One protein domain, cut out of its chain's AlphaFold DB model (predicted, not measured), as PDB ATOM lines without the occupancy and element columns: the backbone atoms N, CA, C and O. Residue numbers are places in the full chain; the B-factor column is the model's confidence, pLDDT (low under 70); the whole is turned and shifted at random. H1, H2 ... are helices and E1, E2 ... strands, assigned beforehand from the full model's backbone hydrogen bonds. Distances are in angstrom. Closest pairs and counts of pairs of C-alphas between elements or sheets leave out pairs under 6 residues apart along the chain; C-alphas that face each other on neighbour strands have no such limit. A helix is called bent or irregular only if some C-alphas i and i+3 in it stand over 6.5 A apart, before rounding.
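This is residues 3 to 133 of the 174 residues of an uncharacterized protein of Clostridiales bacterium GWE2_32_10 (UniProt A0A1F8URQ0). A strongly twisted sheet of four strands forms the core, with H2 and H3 side by side over one face and H1 over the other, in three layers. Long stretches with no named element lie toward the two ends of the longest axis, residues 33 to 57 at one end and residues 96 to 115 at the other; residues 100 to 105 stick out, and residues 122 to 133 form a tail with no named element. The printed part has 131 residues, with the order E1 H1 E2 H2 E3 H3 E4; the mixed sheet runs E2, E1, E3, E4. The class is mixed, helices and strands, although under half of the residues, 63, are in named elements. The whole is compact, with a radius of gyration of the C-alphas of 14.7 A and spans of 43 by 37 by 27 A.

E1, residues 3 to 7, begins at C-alpha 3 (42.151, 96.879, 272.081). H1, residues 9 to 25, is 20.7 A long and irregular, with C-alphas 11 and 14 8.6 A apart; it has a kink of 43 degrees near residue 16. E2 is residues 29 to 32, and H2, residues 58 to 71, is 19.9 A long. E3, residues 74 to 80, measures 18.4 A. H3, residues 86 to 95, measures 14.3 A. E4, residues 116 to 121, measures 16.0 A and ends at C-alpha 121 (40.467, 103.989, 265.182).

E1 and E3 are parallel neighbours, with N 6 and O 76 2.8 A apart. E2 is parallel to E1, with N 31 and O 3 at 2.8 A. E4 is antiparallel to E3, with N 79 and O 117 at 2.9 A. E1, H1 and E2 form a strand-helix-strand unit, two parallel neighbour strands with a helix between them along the chain, with a right-handed crossover. E2, H2 and E3 form a split unit, with E1 between its strands, also right-handed. H3 is on the sheet at a height of 8.8 A, over E1 and E3; its closest C-alphas to E1 are those of Ala 88 and Gly 7, 5.0 A apart. H2, on the same face at 10.0 A, touches H3 at a shallow tilt of 27 degrees, the same way, the closest C-alphas being those of Ile 69 and Gly 95, 6.1 A apart. H1 is on the sheet at 7.7 A and apart from H2 and H3. In H2 and H3 every O i to N i+4 pair is within hydrogen-bond range; in H1, 11 of 13 are.

The C-alphas of Leu 42 and Lys 103, 44.1 A apart, are the two farthest apart. The printed part has no cut. The links E2 to H2 and H3 to E4 are long, with 25 and 20 residues. Within the first, residues 38 to 39 pair antiparallel with residues 49 to 50. The mean pLDDT of the printed part is 72.0; residues 82, 93 and 95 to 133 are under 70.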
ATOM      1  N   VAL A   3      42.691  97.003 273.434       83.81
ATOM      2  CA  VAL A   3      42.151  96.879 272.081       83.81
ATOM      3  C   VAL A   3      40.719  96.368 272.133       83.81
ATOM      4  O   VAL A   3      40.401  95.487 272.928       83.81
ATOM      5  N   VAL A   4      39.853  96.896 271.273       88.62
ATOM      6  CA  VAL A   4      38.533  96.309 270.998       88.62
ATOM      7  C   VAL A   4      38.509  95.775 269.582       88.62
ATOM      8  O   VAL A   4      39.002  96.435 268.675       88.62
ATOM      9  N   ILE A   5      37.915  94.600 269.392       88.75
ATOM     10  CA  ILE A   5      37.707  93.985 268.087       88.75
ATOM     11  C   ILE A   5      36.208  93.906 267.807       88.75
ATOM     12  O   ILE A   5      35.459  93.218 268.504       88.75
ATOM     13  N   SER A   6      35.794  94.580 266.746       88.75
ATOM     14  CA  SER A   6      34.455  94.531 266.172       88.75
ATOM     15  C   SER A   6      34.467  93.753 264.870       88.75
ATOM     16  O   SER A   6      35.448  93.765 264.126       88.75
ATOM     17  N   GLY A   7      33.362  93.096 264.549       87.56
ATOM     18  CA  GLY A   7      33.244  92.364 263.300       87.56
ATOM     19  C   GLY A   7      31.983  91.525 263.230       87.56
ATOM     20  O   GLY A   7      31.168  91.476 264.149       87.56
ATOM     21  N   SER A   8      31.829  90.839 262.109       87.25
ATOM     22  CA  SER A   8      30.678  89.978 261.848       87.25
ATOM     23  C   SER A   8      30.869  88.605 262.492       87.25
ATOM     24  O   SER A   8      31.129  87.628 261.787       87.25
ATOM     25  N   PHE A   9      30.751  88.517 263.821       89.44
ATOM     26  CA  PHE A   9      31.012  87.288 264.589       89.44
ATOM     27  C   PHE A   9      30.286  86.062 264.030       89.44
ATOM     28  O   PHE A   9      30.914  85.032 263.834       89.44
ATOM     29  N   ARG A  10      29.013  86.188 263.641       87.06
ATOM     30  CA  ARG A  10      28.246  85.078 263.052       87.06
ATOM     31  C   ARG A  10      28.910  84.451 261.818       87.06
ATOM     32  O   ARG A  10      28.821  83.248 261.617       87.06
ATOM     33  N   LYS A  11      29.570  85.262 260.983       85.12
ATOM     34  CA  LYS A  11      30.190  84.810 259.725       85.12
ATOM     35  C   LYS A  11      31.680  84.511 259.856       85.12
ATOM     36  O   LYS A  11      32.194  83.668 259.129       85.12
ATOM     37  N   HIS A  12      32.372  85.213 260.749       87.69
ATOM     38  CA  HIS A  12      33.835  85.225 260.804       87.69
ATOM     39  C   HIS A  12      34.389  84.983 262.212       87.69
ATOM     40  O   HIS A  12      35.503  85.408 262.508       87.69
ATOM     41  N   LEU A  13      33.635  84.295 263.081       89.88
ATOM     42  CA  LEU A  13      34.023  84.018 264.470       89.88
ATOM     43  C   LEU A  13      35.462  83.506 264.573       89.88
ATOM     44  O   LEU A  13      36.263  84.084 265.299       89.88
ATOM     45  N   LYS A  14      35.796  82.460 263.806       89.31
ATOM     46  CA  LYS A  14      37.118  81.827 263.846       89.31
ATOM     47  C   LYS A  14      38.237  82.827 263.554       89.31
ATOM     48  O   LYS A  14      39.183  82.919 264.323       89.31
ATOM     49  N   ASP A  15      38.121  83.583 262.468       87.00
ATOM     50  CA  ASP A  15      39.148  84.542 262.055       87.00
ATOM     51  C   ASP A  15      39.294  85.693 263.065       87.00
ATOM     52  O   ASP A  15      40.405  86.147 263.345       87.00
ATOM     53  N   ILE A  16      38.177  86.145 263.649       89.31
ATOM     54  CA  ILE A  16      38.179  87.182 264.687       89.31
ATOM     55  C   ILE A  16      38.834  86.655 265.977       89.31
ATOM     56  O   ILE A  16      39.607  87.376 266.608       89.31
ATOM     57  N   MET A  17      38.587  85.395 266.347       92.12
ATOM     58  CA  MET A  17      39.240  84.760 267.496       92.12
ATOM     59  C   MET A  17      40.728  84.508 267.253       92.12
ATOM     60  O   MET A  17      41.540  84.719 268.153       92.12
ATOM     61  N   ASP A  18      41.115  84.124 266.037       89.44
ATOM     62  CA  ASP A  18      42.522  83.977 265.660       89.44
ATOM     63  C   ASP A  18      43.270  85.314 265.808       89.44
ATOM     64  O   ASP A  18      44.393  85.339 266.324       89.44
ATOM     65  N   LEU A  19      42.630  86.431 265.434       84.56
ATOM     66  CA  LEU A  19      43.160  87.778 265.660       84.56
ATOM     67  C   LEU A  19      43.251  88.121 267.152       84.56
ATOM     68  O   LEU A  19      44.312  88.560 267.588       84.56
ATOM     69  N   LYS A  20      42.187  87.899 267.939       90.81
ATOM     70  CA  LYS A  20      42.203  88.108 269.401       90.81
ATOM     71  C   LYS A  20      43.392  87.389 270.036       90.81
ATOM     72  O   LYS A  20      44.220  88.022 270.684       90.81
ATOM     73  N   ASN A  21      43.518  86.095 269.760       90.94
ATOM     74  CA  ASN A  21      44.583  85.259 270.299       90.94
ATOM     75  C   ASN A  21      45.975  85.751 269.877       90.94
ATOM     76  O   ASN A  21      46.927  85.642 270.646       90.94
ATOM     77  N   GLN A  22      46.121  86.271 268.655       85.31
ATOM     78  CA  GLN A  22      47.380  86.859 268.204       85.31
ATOM     79  C   GLN A  22      47.721  88.138 268.976       85.31
ATOM     80  O   GLN A  22      48.834  88.250 269.478       85.31
ATOM     81  N   LEU A  23      46.770  89.063 269.121       82.81
ATOM     82  CA  LEU A  23      46.977  90.324 269.841       82.81
ATOM     83  C   LEU A  23      47.302  90.079 271.323       82.81
ATOM     84  O   LEU A  23      48.206  90.710 271.869       82.81
ATOM     85  N   GLU A  24      46.623  89.122 271.958       90.50
ATOM     86  CA  GLU A  24      46.899  88.724 273.344       90.50
ATOM     87  C   GLU A  24      48.298  88.108 273.497       90.50
ATOM     88  O   GLU A  24      49.025  88.454 274.431       90.50
ATOM     89  N   ARG A  25      48.732  87.255 272.555       90.12
ATOM     90  CA  ARG A  25      50.113  86.731 272.524       90.12
ATOM     91  C   ARG A  25      51.159  87.832 272.364       90.12
ATOM     92  O   ARG A  25      52.243  87.715 272.930       90.12
ATOM     93  N   ASP A  26      50.825  88.892 271.637       82.69
ATOM     94  CA  ASP A  26      51.693  90.052 271.423       82.69
ATOM     95  C   ASP A  26      51.679  91.037 272.616       82.69
ATOM     96  O   ASP A  26      52.287  92.107 272.555       82.69
ATOM     97  N   GLY A  27      51.019  90.681 273.728       87.12
ATOM     98  CA  GLY A  27      51.005  91.451 274.976       87.12
ATOM     99  C   GLY A  27      49.956  92.563 275.024       87.12
ATOM    100  O   GLY A  27      50.042  93.459 275.871       87.12
ATOM    101  N   MET A  28      48.976  92.542 274.119       85.19
ATOM    102  CA  MET A  28      47.843  93.466 274.131       85.19
ATOM    103  C   MET A  28      46.712  92.926 275.009       85.19
ATOM    104  O   MET A  28      46.507  91.723 275.123       85.19
ATOM    105  N   GLU A  29      45.951  93.831 275.615       92.38
ATOM    106  CA  GLU A  29      44.755  93.500 276.388       92.38
ATOM    107  C   GLU A  29      43.530  93.673 275.483       92.38
ATOM    108  O   GLU A  29      43.191  94.799 275.114       92.38
ATOM    109  N   VAL A  30      42.872  92.578 275.098       91.12
ATOM    110  CA  VAL A  30      41.642  92.637 274.295       91.12
ATOM    111  C   VAL A  30      40.445  92.793 275.235       91.12
ATOM    112  O   VAL A  30      40.101  91.878 275.972       91.12
ATOM    113  N   LEU A  31      39.810  93.968 275.221       92.81
ATOM    114  CA  LEU A  31      38.659  94.276 276.079       92.81
ATOM    115  C   LEU A  31      37.370  93.607 275.587       92.81
ATOM    116  O   LEU A  31      36.522  93.219 276.389       92.81
ATOM    117  N   LYS A  32      37.208  93.521 274.263       93.00
ATOM    118  CA  LYS A  32      36.084  92.866 273.590       93.00
ATOM    119  C   LYS A  32      36.569  92.229 272.277       93.00
ATOM    120  O   LYS A  32      37.363  92.866 271.578       93.00
ATOM    121  N   PRO A  33      36.086  91.029 271.914       92.75
ATOM    122  CA  PRO A  33      35.198  90.161 272.701       92.75
ATOM    123  C   PRO A  33      35.912  89.582 273.934       92.75
ATOM    124  O   PRO A  33      37.135  89.447 273.936       92.75
ATOM    125  N   ILE A  34      35.143  89.277 274.985       86.25
ATOM    126  CA  ILE A  34      35.689  88.808 276.275       86.25
ATOM    127  C   ILE A  34      36.128  87.343 276.245       86.25
ATOM    128  O   ILE A  34      37.037  86.962 276.975       86.25
ATOM    129  N   ASP A  35      35.506  86.540 275.386       87.62
ATOM    130  CA  ASP A  35      35.730  85.102 275.285       87.62
ATOM    131  C   ASP A  35      35.800  84.685 273.807       87.62
ATOM    132  O   ASP A  35      35.584  85.490 272.897       87.62
ATOM    133  N   SER A  36      36.141  83.423 273.579       84.94
ATOM    134  CA  SER A  36      36.124  82.752 272.285       84.94
ATOM    135  C   SER A  36      35.029  81.702 272.142       84.94
ATOM    136  O   SER A  36      34.724  81.306 271.016       84.94
ATOM    137  N   GLU A  37      34.426  81.265 273.248       88.25
ATOM    138  CA  GLU A  37      33.349  80.278 273.235       88.25
ATOM    139  C   GLU A  37      31.975  80.953 273.180       88.25
ATOM    140  O   GLU A  37      31.661  81.834 273.981       88.25
ATOM    141  N   VAL A  38      31.153  80.534 272.214       89.44
ATOM    142  CA  VAL A  38      29.807  81.075 271.983       89.44
ATOM    143  C   VAL A  38      28.734  80.181 272.593       89.44
ATOM    144  O   VAL A  38      28.905  78.966 272.684       89.44
ATOM    145  N   ILE A  39      27.611  80.786 272.965       88.31
ATOM    146  CA  ILE A  39      26.408  80.096 273.439       88.31
ATOM    147  C   ILE A  39      25.272  80.247 272.426       88.31
ATOM    148  O   ILE A  39      25.206  81.231 271.684       88.31
ATOM    149  N   ASP A  40      24.343  79.290 272.428       84.12
ATOM    150  CA  ASP A  40      23.138  79.372 271.604       84.12
ATOM    151  C   ASP A  40      22.229  80.505 272.097       84.12
ATOM    152  O   ASP A  40      21.660  80.455 273.191       84.12
ATOM    153  N   ASN A  41      22.056  81.529 271.262       83.56
ATOM    154  CA  ASN A  41      21.126  82.618 271.525       83.56
ATOM    155  C   ASN A  41      19.745  82.291 270.940       83.56
ATOM    156  O   ASN A  41      19.428  82.650 269.807       83.56
ATOM    157  N   LEU A  42      18.921  81.584 271.716       83.12
ATOM    158  CA  LEU A  42      17.590  81.144 271.274       83.12
ATOM    159  C   LEU A  42      16.621  82.309 271.001       83.12
ATOM    160  O   LEU A  42      15.694  82.151 270.210       83.12
ATOM    161  N   GLU A  43      16.825  83.458 271.650       82.25
ATOM    162  CA  GLU A  43      15.983  84.650 271.484       82.25
ATOM    163  C   GLU A  43      16.286  85.382 270.174       82.25
ATOM    164  O   GLU A  43      15.374  85.885 269.517       82.25
ATOM    165  N   ASN A  44      17.560  85.400 269.774       82.19
ATOM    166  CA  ASN A  44      18.000  85.933 268.493       82.19
ATOM    167  C   ASN A  44      19.215  85.157 267.956       82.19
ATOM    168  O   ASN A  44      20.358  85.518 268.249       82.19
ATOM    169  N   PRO A  45      18.992  84.132 267.114       81.56
ATOM    170  CA  PRO A  45      20.070  83.328 266.535       81.56
ATOM    171  C   PRO A  45      21.058  84.122 265.667       81.56
ATOM    172  O   PRO A  45      22.153  83.646 265.373       81.56
ATOM    173  N   GLU A  46      20.687  85.334 265.243       77.94
ATOM    174  CA  GLU A  46      21.543  86.206 264.441       77.94
ATOM    175  C   GLU A  46      22.543  87.002 265.295       77.94
ATOM    176  O   GLU A  46      23.523  87.533 264.760       77.94
ATOM    177  N   PHE A  47      22.330  87.062 266.614       84.06
ATOM    178  CA  PHE A  47      23.197  87.747 267.565       84.06
ATOM    179  C   PHE A  47      24.050  86.737 268.342       84.06
ATOM    180  O   PHE A  47      23.535  85.909 269.094       84.06
ATOM    181  N   VAL A  48      25.371  86.835 268.186       88.50
ATOM    182  CA  VAL A  48      26.332  85.971 268.884       88.50
ATOM    183  C   VAL A  48      26.476  86.419 270.337       88.50
ATOM    184  O   VAL A  48      26.808  87.574 270.590       88.50
ATOM    185  N   LYS A  49      26.274  85.489 271.275       90.38
ATOM    186  CA  LYS A  49      26.605  85.653 272.695       90.38
ATOM    187  C   LYS A  49      27.773  84.744 273.056       90.38
ATOM    188  O   LYS A  49      27.865  83.629 272.538       90.38
ATOM    189  N   PHE A  50      28.633  85.204 273.951       91.88
ATOM    190  CA  PHE A  50      29.722  84.411 274.513       91.88
ATOM    191  C   PHE A  50      29.333  83.787 275.860       91.88
ATOM    192  O   PHE A  50      28.354  84.196 276.490       91.88
ATOM    193  N   ILE A  51      30.097  82.790 276.314       90.06
ATOM    194  CA  ILE A  51      29.968  82.264 277.681       90.06
ATOM    195  C   ILE A  51      30.104  83.417 278.691       90.06
ATOM    196  O   ILE A  51      30.981  84.273 278.568       90.06
ATOM    197  N   GLY A  52      29.215  83.460 279.688       87.69
ATOM    198  CA  GLY A  52      29.135  84.542 280.678       87.69
ATOM    199  C   GLY A  52      28.244  85.724 280.268       87.69
ATOM    200  O   GLY A  52      28.079  86.673 281.043       87.69
ATOM    201  N   GLU A  53      27.658  85.689 279.068       91.19
ATOM    202  CA  GLU A  53      26.718  86.695 278.556       91.19
ATOM    203  C   GLU A  53      25.256  86.203 278.541       91.19
ATOM    204  O   GLU A  53      24.378  86.884 278.013       91.19
ATOM    205  N   GLU A  54      24.961  85.050 279.154       90.00
ATOM    206  CA  GLU A  54      23.661  84.361 279.089       90.00
ATOM    207  C   GLU A  54      22.503  85.270 279.516       90.00
ATOM    208  O   GLU A  54      21.462  85.323 278.862       90.00
ATOM    209  N   SER A  55      22.703  86.002 280.613       89.88
ATOM    210  CA  SER A  55      21.689  86.859 281.238       89.88
ATOM    211  C   SER A  55      21.590  88.260 280.633       89.88
ATOM    212  O   SER A  55      20.712  89.024 281.031       89.88
ATOM    213  N   LYS A  56      22.476  88.610 279.694       89.81
ATOM    214  CA  LYS A  56      22.552  89.959 279.132       89.81
ATOM    215  C   LYS A  56      21.711  90.069 277.867       89.81
ATOM    216  O   LYS A  56      21.740  89.203 276.989       89.81
ATOM    217  N   SER A  57      20.976  91.165 277.759       89.75
ATOM    218  CA  SER A  57      20.289  91.552 276.529       89.75
ATOM    219  C   SER A  57      21.276  92.071 275.477       89.75
ATOM    220  O   SER A  57      22.372  92.532 275.797       89.75
ATOM    221  N   GLU A  58      20.871  92.063 274.206       87.12
ATOM    222  CA  GLU A  58      21.665  92.644 273.109       87.12
ATOM    223  C   GLU A  58      21.995  94.115 273.354       87.12
ATOM    224  O   GLU A  58      23.094  94.574 273.055       87.12
ATOM    225  N   TYR A  59      21.052  94.855 273.941       86.38
ATOM    226  CA  TYR A  59      21.237  96.259 274.282       86.38
ATOM    227  C   TYR A  59      22.330  96.452 275.342       86.38
ATOM    228  O   TYR A  59      23.171  97.341 275.205       86.38
ATOM    229  N   GLU A  60      22.346  95.619 276.384       90.56
ATOM    230  CA  GLU A  60      23.387  95.650 277.417       90.56
ATOM    231  C   GLU A  60      24.752  95.272 276.843       90.56
ATOM    232  O   GLU A  60      25.736  95.962 277.102       90.56
ATOM    233  N   LEU A  61      24.809  94.235 276.006       91.12
ATOM    234  CA  LEU A  61      26.042  93.817 275.340       91.12
ATOM    235  C   LEU A  61      26.577  94.896 274.395       91.12
ATOM    236  O   LEU A  61      27.774  95.185 274.407       91.12
ATOM    237  N   GLN A  62      25.698  95.553 273.638       88.44
ATOM    238  CA  GLN A  62      26.077  96.673 272.783       88.44
ATOM    239  C   GLN A  62      26.598  97.859 273.602       88.44
ATOM    240  O   GLN A  62      27.595  98.470 273.222       88.44
ATOM    241  N   ARG A  63      25.967  98.173 274.741       87.81
ATOM    242  CA  ARG A  63      26.440  99.219 275.664       87.81
ATOM    243  C   ARG A  63      27.816  98.893 276.242       87.81
ATOM    244  O   ARG A  63      28.644  99.786 276.365       87.81
ATOM    245  N   GLU A  64      28.083  97.630 276.565       92.12
ATOM    246  CA  GLU A  64      29.414  97.199 277.002       92.12
ATOM    247  C   GLU A  64      30.464  97.338 275.899       92.12
ATOM    248  O   GLU A  64      31.599  97.719 276.186       92.12
ATOM    249  N   TYR A  65      30.101  97.044 274.647       90.25
ATOM    250  CA  TYR A  65      30.956  97.300 273.488       90.25
ATOM    251  C   TYR A  65      31.250  98.793 273.330       90.25
ATOM    252  O   TYR A  65      32.414  99.163 273.192       90.25
ATOM    253  N   ASP A  66      30.238  99.656 273.432       85.44
ATOM    254  CA  ASP A  66      30.408 101.113 273.357       85.44
ATOM    255  C   ASP A  66      31.347 101.631 274.458       85.44
ATOM    256  O   ASP A  66      32.281 102.393 274.192       85.44
ATOM    257  N   ASP A  67      31.147 101.169 275.693       87.62
ATOM    258  CA  ASP A  67      32.000 101.505 276.832       87.62
ATOM    259  C   ASP A  67      33.440 101.011 276.646       87.62
ATOM    260  O   ASP A  67      34.383 101.685 277.069       87.62
ATOM    261  N   ALA A  68      33.626  99.830 276.054       89.62
ATOM    262  CA  ALA A  68      34.944  99.277 275.770       89.62
ATOM    263  C   ALA A  68      35.650 100.071 274.665       89.62
ATOM    264  O   ALA A  68      36.822 100.406 274.828       89.62
ATOM    265  N   ILE A  69      34.940 100.423 273.588       82.56
ATOM    266  CA  ILE A  69      35.452 101.268 272.498       82.56
ATOM    267  C   ILE A  69      35.903 102.616 273.064       82.56
ATOM    268  O   ILE A  69      36.990 103.086 272.747       82.56
ATOM    269  N   PHE A  70      35.137 103.202 273.985       80.12
ATOM    270  CA  PHE A  70      35.504 104.464 274.627       80.12
ATOM    271  C   PHE A  70      36.764 104.374 275.510       80.12
ATOM    272  O   PHE A  70      37.455 105.370 275.711       80.12
ATOM    273  N   LYS A  71      37.055 103.197 276.073       83.31
ATOM    274  CA  LYS A  71      38.175 102.970 277.006       83.31
ATOM    275  C   LYS A  71      39.413 102.360 276.344       83.31
ATOM    276  O   LYS A  71      40.427 102.201 277.027       83.31
ATOM    277  N   CYS A  72      39.323 101.941 275.084       77.12
ATOM    278  CA  CYS A  72      40.425 101.294 274.385       77.12
ATOM    279  C   CYS A  72      41.433 102.320 273.855       77.12
ATOM    280  O   CYS A  72      41.085 103.464 273.583       77.12
ATOM    281  N   ASP A  73      42.684 101.894 273.700       72.00
ATOM    282  CA  ASP A  73      43.718 102.670 273.009       72.00
ATOM    283  C   ASP A  73      43.551 102.559 271.480       72.00
ATOM    284  O   ASP A  73      44.016 103.414 270.732       72.00
ATOM    285  N   ALA A  74      42.908 101.478 271.023       74.12
ATOM    286  CA  ALA A  74      42.752 101.114 269.625       74.12
ATOM    287  C   ALA A  74      41.467 100.306 269.391       74.12
ATOM    288  O   ALA A  74      41.262  99.253 270.003       74.12
ATOM    289  N   HIS A  75      40.639 100.737 268.438       78.12
ATOM    290  CA  HIS A  75      39.492  99.958 267.968       78.12
ATOM    291  C   HIS A  75      39.785  99.343 266.599       78.12
ATOM    292  O   HIS A  75      40.122 100.050 265.653       78.12
ATOM    293  N   ILE A  76      39.677  98.017 266.521       79.50
ATOM    294  CA  ILE A  76      39.901  97.182 265.342       79.50
ATOM    295  C   ILE A  76      38.554  96.734 264.780       79.50
ATOM    296  O   ILE A  76      37.807  96.028 265.447       79.50
ATOM    297  N   VAL A  77      38.268  97.074 263.522       80.75
ATOM    298  CA  VAL A  77      37.082  96.564 262.810       80.75
ATOM    299  C   VAL A  77      37.501  95.560 261.741       80.75
ATOM    300  O   VAL A  77      38.191  95.914 260.781       80.75
ATOM    301  N   CYS A  78      37.075  94.310 261.905       78.69
ATOM    302  CA  CYS A  78      37.353  93.195 261.010       78.69
ATOM    303  C   CYS A  78      36.426  93.218 259.790       78.69
ATOM    304  O   CYS A  78      35.248  92.873 259.877       78.69
ATOM    305  N   ASN A  79      36.991  93.566 258.636       75.44
ATOM    306  CA  ASN A  79      36.342  93.524 257.329       75.44
ATOM    307  C   ASN A  79      36.850  92.309 256.534       75.44
ATOM    308  O   ASN A  79      37.694  92.417 255.635       75.44
ATOM    309  N   ILE A  80      36.395  91.128 256.943       76.50
ATOM    310  CA  ILE A  80      36.837  89.838 256.404       76.50
ATOM    311  C   ILE A  80      35.967  89.506 255.199       76.50
ATOM    312  O   ILE A  80      34.743  89.582 255.264       76.50
ATOM    313  N   GLY A  81      36.595  89.203 254.060       71.19
ATOM    314  CA  GLY A  81      35.848  88.936 252.827       71.19
ATOM    315  C   GLY A  81      35.006  90.123 252.342       71.19
ATOM    316  O   GLY A  81      34.112  89.924 251.531       71.19
ATOM    317  N   GLY A  82      35.285  91.338 252.832       68.19
ATOM    318  CA  GLY A  82      34.587  92.577 252.486       68.19
ATOM    319  C   GLY A  82      33.296  92.861 253.263       68.19
ATOM    320  O   GLY A  82      32.771  93.961 253.108       68.19
ATOM    321  N   TYR A  83      32.821  91.934 254.105       73.12
ATOM    322  CA  TYR A  83      31.548  92.064 254.814       73.12
ATOM    323  C   TYR A  83      31.711  92.624 256.236       73.12
ATOM    324  O   TYR A  83      32.479  92.103 257.050       73.12
ATOM    325  N   ILE A  84      30.894  93.627 256.571       72.56
ATOM    326  CA  ILE A  84      30.755  94.180 257.925       72.56
ATOM    327  C   ILE A  84      29.266  94.168 258.301       72.56
ATOM    328  O   ILE A  84      28.438  94.752 257.606       72.56
ATOM    329  N   GLY A  85      28.924  93.476 259.387       75.31
ATOM    330  CA  GLY A  85      27.555  93.346 259.886       75.31
ATOM    331  C   GLY A  85      27.058  94.597 260.614       75.31
ATOM    332  O   GLY A  85      27.826  95.517 260.902       75.31
ATOM    333  N   LYS A  86      25.761  94.617 260.952       74.50
ATOM    334  CA  LYS A  86      25.093  95.823 261.468       74.50
ATOM    335  C   LYS A  86      25.750  96.442 262.693       74.50
ATOM    336  O   LYS A  86      26.112  97.619 262.671       74.50
ATOM    337  N   SER A  87      25.918  95.636 263.734       78.12
ATOM    338  CA  SER A  87      26.517  96.070 264.995       78.12
ATOM    339  C   SER A  87      27.950  96.553 264.783       78.12
ATOM    340  O   SER A  87      28.303  97.634 265.237       78.12
ATOM    341  N   ALA A  88      28.727  95.844 263.958       81.19
ATOM    342  CA  ALA A  88      30.105  96.215 263.651       81.19
ATOM    343  C   ALA A  88      30.229  97.553 262.897       81.19
ATOM    344  O   ALA A  88      31.191  98.282 263.125       81.19
ATOM    345  N   ILE A  89      29.268  97.925 262.039       74.88
ATOM    346  CA  ILE A  89      29.255  99.258 261.404       74.88
ATOM    347  C   ILE A  89      28.913 100.342 262.428       74.88
ATOM    348  O   ILE A  89      29.559 101.389 262.445       74.88
ATOM    349  N   ARG A  90      27.920 100.109 263.296       75.81
ATOM    350  CA  ARG A  90      27.596 101.047 264.381       75.81
ATOM    351  C   ARG A  90      28.815 101.276 265.276       75.81
ATOM    352  O   ARG A  90      29.159 102.417 265.565       75.81
ATOM    353  N   GLU A  91      29.487 100.199 265.661       79.94
ATOM    354  CA  GLU A  91      30.726 100.236 266.436       79.94
ATOM    355  C   GLU A  91      31.831 100.975 265.682       79.94
ATOM    356  O   GLU A  91      32.500 101.817 266.270       79.94
ATOM    357  N   MET A  92      32.004 100.720 264.380       76.19
ATOM    358  CA  MET A  92      32.966 101.443 263.541       76.19
ATOM    359  C   MET A  92      32.710 102.952 263.568       76.19
ATOM    360  O   MET A  92      33.652 103.723 263.692       76.19
ATOM    361  N   ILE A  93      31.452 103.387 263.476       68.62
ATOM    362  CA  ILE A  93      31.085 104.810 263.538       68.62
ATOM    363  C   ILE A  93      31.355 105.384 264.928       68.62
ATOM    364  O   ILE A  93      31.902 106.482 265.035       68.62
ATOM    365  N   MET A  94      31.016 104.635 265.981       70.38
ATOM    366  CA  MET A  94      31.296 105.016 267.366       70.38
ATOM    367  C   MET A  94      32.803 105.207 267.595       70.38
ATOM    368  O   MET A  94      33.216 106.225 268.146       70.38
ATOM    369  N   GLY A  95      33.629 104.268 267.123       66.38
ATOM    370  CA  GLY A  95      35.087 104.351 267.205       66.38
ATOM    371  C   GLY A  95      35.688 105.435 266.308       66.38
ATOM    372  O   GLY A  95      36.679 106.055 266.678       66.38
ATOM    373  N   ALA A  96      35.083 105.716 265.149       57.38
ATOM    374  CA  ALA A  96      35.583 106.680 264.164       57.38
ATOM    375  C   ALA A  96      35.158 108.134 264.435       57.38
ATOM    376  O   ALA A  96      35.451 108.998 263.607       57.38
ATOM    377  N   GLY A  97      34.441 108.387 265.540       52.41
ATOM    378  CA  GLY A  97      33.716 109.616 265.879       52.41
ATOM    379  C   GLY A  97      34.096 110.882 265.095       52.41
ATOM    380  O   GLY A  97      35.220 111.351 265.196       52.41
ATOM    381  N   ASN A  98      33.141 111.449 264.343       40.84
ATOM    382  CA  ASN A  98      33.128 112.750 263.631       40.84
ATOM    383  C   ASN A  98      34.332 113.187 262.750       40.84
ATOM    384  O   ASN A  98      34.156 114.070 261.910       40.84
ATOM    385  N   ASN A  99      35.504 112.553 262.810       40.00
ATOM    386  CA  ASN A  99      36.675 112.860 261.972       40.00
ATOM    387  C   ASN A  99      36.567 112.299 260.545       40.00
ATOM    388  O   ASN A  99      37.405 112.587 259.694       40.00
ATOM    389  N   VAL A 100      35.502 111.553 260.234       45.22
ATOM    390  CA  VAL A 100      35.169 111.187 258.848       45.22
ATOM    391  C   VAL A 100      34.905 112.442 257.997       45.22
ATOM    392  O   VAL A 100      35.146 112.426 256.790       45.22
ATOM    393  N   PHE A 101      34.456 113.542 258.615       39.56
ATOM    394  CA  PHE A 101      34.074 114.763 257.901       39.56
ATOM    395  C   PHE A 101      35.088 115.903 257.998       39.56
ATOM    396  O   PHE A 101      35.126 116.733 257.089       39.56
ATOM    397  N   ASP A 102      35.936 115.933 259.030       34.84
ATOM    398  CA  ASP A 102      36.929 116.994 259.193       34.84
ATOM    399  C   ASP A 102      38.356 116.425 259.253       34.84
ATOM    400  O   ASP A 102      38.856 115.989 260.281       34.84
ATOM    401  N   LYS A 103      39.000 116.474 258.082       36.56
ATOM    402  CA  LYS A 103      40.452 116.430 257.834       36.56
ATOM    403  C   LYS A 103      41.231 115.162 258.223       36.56
ATOM    404  O   LYS A 103      41.606 114.943 259.361       36.56
ATOM    405  N   LYS A 104      41.714 114.529 257.145       37.47
ATOM    406  CA  LYS A 104      43.017 113.857 256.985       37.47
ATOM    407  C   LYS A 104      43.335 112.750 258.001       37.47
ATOM    408  O   LYS A 104      43.896 112.991 259.056       37.47
ATOM    409  N   GLU A 105      43.145 111.534 257.492       42.53
ATOM    410  CA  GLU A 105      43.764 110.275 257.924       42.53
ATOM    411  C   GLU A 105      43.022 109.514 259.023       42.53
ATOM    412  O   GLU A 105      43.419 109.463 260.180       42.53
ATOM    413  N   MET A 106      41.991 108.780 258.596       43.16
ATOM    414  CA  MET A 106      41.674 107.507 259.239       43.16
ATOM    415  C   MET A 106      42.920 106.614 259.101       43.16
ATOM    416  O   MET A 106      43.281 106.234 257.981       43.16
ATOM    417  N   GLN A 107      43.618 106.333 260.203       40.25
ATOM    418  CA  GLN A 107      44.831 105.518 260.161       40.25
ATOM    419  C   GLN A 107      44.468 104.083 259.751       40.25
ATOM    420  O   GLN A 107      43.853 103.315 260.488       40.25
ATOM    421  N   LYS A 108      44.843 103.693 258.529       40.50
ATOM    422  CA  LYS A 108      44.701 102.311 258.058       40.50
ATOM    423  C   LYS A 108      45.757 101.432 258.734       40.50
ATOM    424  O   LYS A 108      46.841 101.237 258.192       40.50
ATOM    425  N   GLY A 109      45.441 100.878 259.901       36.53
ATOM    426  CA  GLY A 109      46.222  99.800 260.509       36.53
ATOM    427  C   GLY A 109      45.940  98.465 259.819       36.53
ATOM    428  O   GLY A 109      45.040  97.738 260.222       36.53
ATOM    429  N   ILE A 110      46.688  98.124 258.765       32.72
ATOM    430  CA  ILE A 110      46.549  96.825 258.087       32.72
ATOM    431  C   ILE A 110      47.193  95.734 258.956       32.72
ATOM    432  O   ILE A 110      48.378  95.435 258.808       32.72
ATOM    433  N   PHE A 111      46.412  95.085 259.820       34.97
ATOM    434  CA  PHE A 111      46.793  93.776 260.353       34.97
ATOM    435  C   PHE A 111      46.547  92.729 259.260       34.97
ATOM    436  O   PHE A 111      45.415  92.345 258.969       34.97
ATOM    437  N   LYS A 112      47.623  92.317 258.576       32.81
ATOM    438  CA  LYS A 112      47.586  91.300 257.517       32.81
ATOM    439  C   LYS A 112      47.278  89.922 258.118       32.81
ATOM    440  O   LYS A 112      48.187  89.214 258.533       32.81
ATOM    441  N   ASN A 113      46.024  89.497 258.032       36.31
ATOM    442  CA  ASN A 113      45.729  88.125 257.622       36.31
ATOM    443  C   ASN A 113      45.232  88.200 256.170       36.31
ATOM    444  O   ASN A 113      44.537  89.153 255.821       36.31
ATOM    445  N   ALA A 114      45.653  87.287 255.293       32.22
ATOM    446  CA  ALA A 114      45.750  87.491 253.836       32.22
ATOM    447  C   ALA A 114      44.466  87.955 253.095       32.22
ATOM    448  O   ALA A 114      44.568  88.395 251.954       32.22
ATOM    449  N   ASN A 115      43.295  87.920 253.745       39.53
ATOM    450  CA  ASN A 115      41.984  88.287 253.196       39.53
ATOM    451  C   ASN A 115      41.186  89.300 254.053       39.53
ATOM    452  O   ASN A 115      39.978  89.445 253.860       39.53
ATOM    453  N   SER A 116      41.819  89.962 255.029       41.84
ATOM    454  CA  SER A 116      41.142  90.854 255.985       41.84
ATOM    455  C   SER A 116      41.625  92.293 255.840       41.84
ATOM    456  O   SER A 116      42.828  92.556 255.858       41.84
ATOM    457  N   GLN A 117      40.691  93.237 255.717       52.25
ATOM    458  CA  GLN A 117      40.988  94.643 255.977       52.25
ATOM    459  C   GLN A 117      40.681  94.929 257.448       52.25
ATOM    460  O   GLN A 117      39.630  94.540 257.950       52.25
ATOM    461  N   VAL A 118      41.612  95.586 258.133       48.44
ATOM    462  CA  VAL A 118      41.451  96.021 259.519       48.44
ATOM    463  C   VAL A 118      41.527  97.541 259.549       48.44
ATOM    464  O   VAL A 118      42.398  98.141 258.915       48.44
ATOM    465  N   TYR A 119      40.581  98.157 260.248       54.09
ATOM    466  CA  TYR A 119      40.570  99.592 260.511       54.09
ATOM    467  C   TYR A 119      41.018  99.835 261.941       54.09
ATOM    468  O   TYR A 119      40.479  99.184 262.828       54.09
ATOM    469  N   LEU A 120      41.979 100.740 262.144       47.59
ATOM    470  CA  LEU A 120      42.424 101.181 263.463       47.59
ATOM    471  C   LEU A 120      41.837 102.568 263.722       47.59
ATOM    472  O   LEU A 120      42.053 103.483 262.927       47.59
ATOM    473  N   LEU A 121      41.090 102.719 264.811       53.41
ATOM    474  CA  LEU A 121      40.467 103.989 265.182       53.41
ATOM    475  C   LEU A 121      41.044 104.451 266.530       53.41
ATOM    476  O   LEU A 121      41.082 103.667 267.481       53.41
ATOM    477  N   GLU A 122      41.537 105.693 266.584       43.94
ATOM    478  CA  GLU A 122      42.059 106.328 267.804       43.94
ATOM    479  C   GLU A 122      40.907 106.978 268.607       43.94
ATOM    480  O   GLU A 122      40.041 107.622 268.005       43.94
ATOM    481  N   PRO A 123      40.873 106.856 269.949       41.66
ATOM    482  CA  PRO A 123      39.786 107.388 270.782       41.66
ATOM    483  C   PRO A 123      39.714 108.934 270.802       41.66
ATOM    484  O   PRO A 123      40.735 109.621 270.878       41.66
ATOM    485  N   TRP A 124      38.491 109.499 270.801       47.31
ATOM    486  CA  TRP A 124      38.219 110.952 270.779       47.31
ATOM    487  C   TRP A 124      37.575 111.516 272.064       47.31
ATOM    488  O   TRP A 124      36.866 110.836 272.805       47.31
ATOM    489  N   ASN A 125      37.796 112.819 272.292       40.47
ATOM    490  CA  ASN A 125      37.344 113.604 273.443       40.47
ATOM    491  C   ASN A 125      36.027 114.354 273.120       40.47
ATOM    492  O   ASN A 125      36.006 115.265 272.294       40.47
ATOM    493  N   LYS A 126      34.925 113.950 273.773       44.84
ATOM    494  CA  LYS A 126      33.521 114.344 273.515       44.84
ATOM    495  C   LYS A 126      33.288 115.857 273.359       44.84
ATOM    496  O   LYS A 126      33.317 116.589 274.347       44.84
ATOM    497  N   LYS A 127      32.844 116.294 272.176       31.92
ATOM    498  CA  LYS A 127      31.894 117.420 272.034       31.92
ATOM    499  C   LYS A 127      31.061 117.296 270.753       31.92
ATOM    500  O   LYS A 127      31.555 117.622 269.682       31.92
ATOM    501  N   GLY A 128      29.789 116.901 270.873       40.41
ATOM    502  CA  GLY A 128      28.794 117.107 269.805       40.41
ATOM    503  C   GLY A 128      28.160 115.855 269.198       40.41
ATOM    504  O   GLY A 128      28.169 115.707 267.982       40.41
ATOM    505  N   PHE A 129      27.574 114.989 270.025       39.94
ATOM    506  CA  PHE A 129      26.502 114.094 269.581       39.94
ATOM    507  C   PHE A 129      25.356 114.230 270.585       39.94
ATOM    508  O   PHE A 129      25.344 113.579 271.626       39.94
ATOM    509  N   GLU A 130      24.461 115.173 270.308       38.09
ATOM    510  CA  GLU A 130      23.124 115.214 270.895       38.09
ATOM    511  C   GLU A 130      22.146 114.849 269.767       38.09
ATOM    512  O   GLU A 130      21.988 115.599 268.808       38.09
ATOM    513  N   ASP A 131      21.625 113.624 269.850       43.56
ATOM    514  CA  ASP A 131      20.340 113.075 269.376       43.56
ATOM    515  C   ASP A 131      19.693 113.446 268.018       43.56
ATOM    516  O   ASP A 131      18.572 113.007 267.766       43.56
ATOM    517  N   GLU A 132      20.345 114.124 267.068       37.16
ATOM    518  CA  GLU A 132      19.719 114.402 265.759       37.16
ATOM    519  C   GLU A 132      20.464 113.810 264.543       37.16
ATOM    520  O   GLU A 132      21.404 114.382 263.992       37.16
ATOM    521  N   GLY A 133      19.940 112.678 264.045       43.00
ATOM    522  CA  GLY A 133      20.048 112.265 262.636       43.00
ATOM    523  C   GLY A 133      21.119 111.227 262.272       43.00
ATOM    524  O   GLY A 133      21.812 111.401 261.262       43.00
TER     525      GLY A 133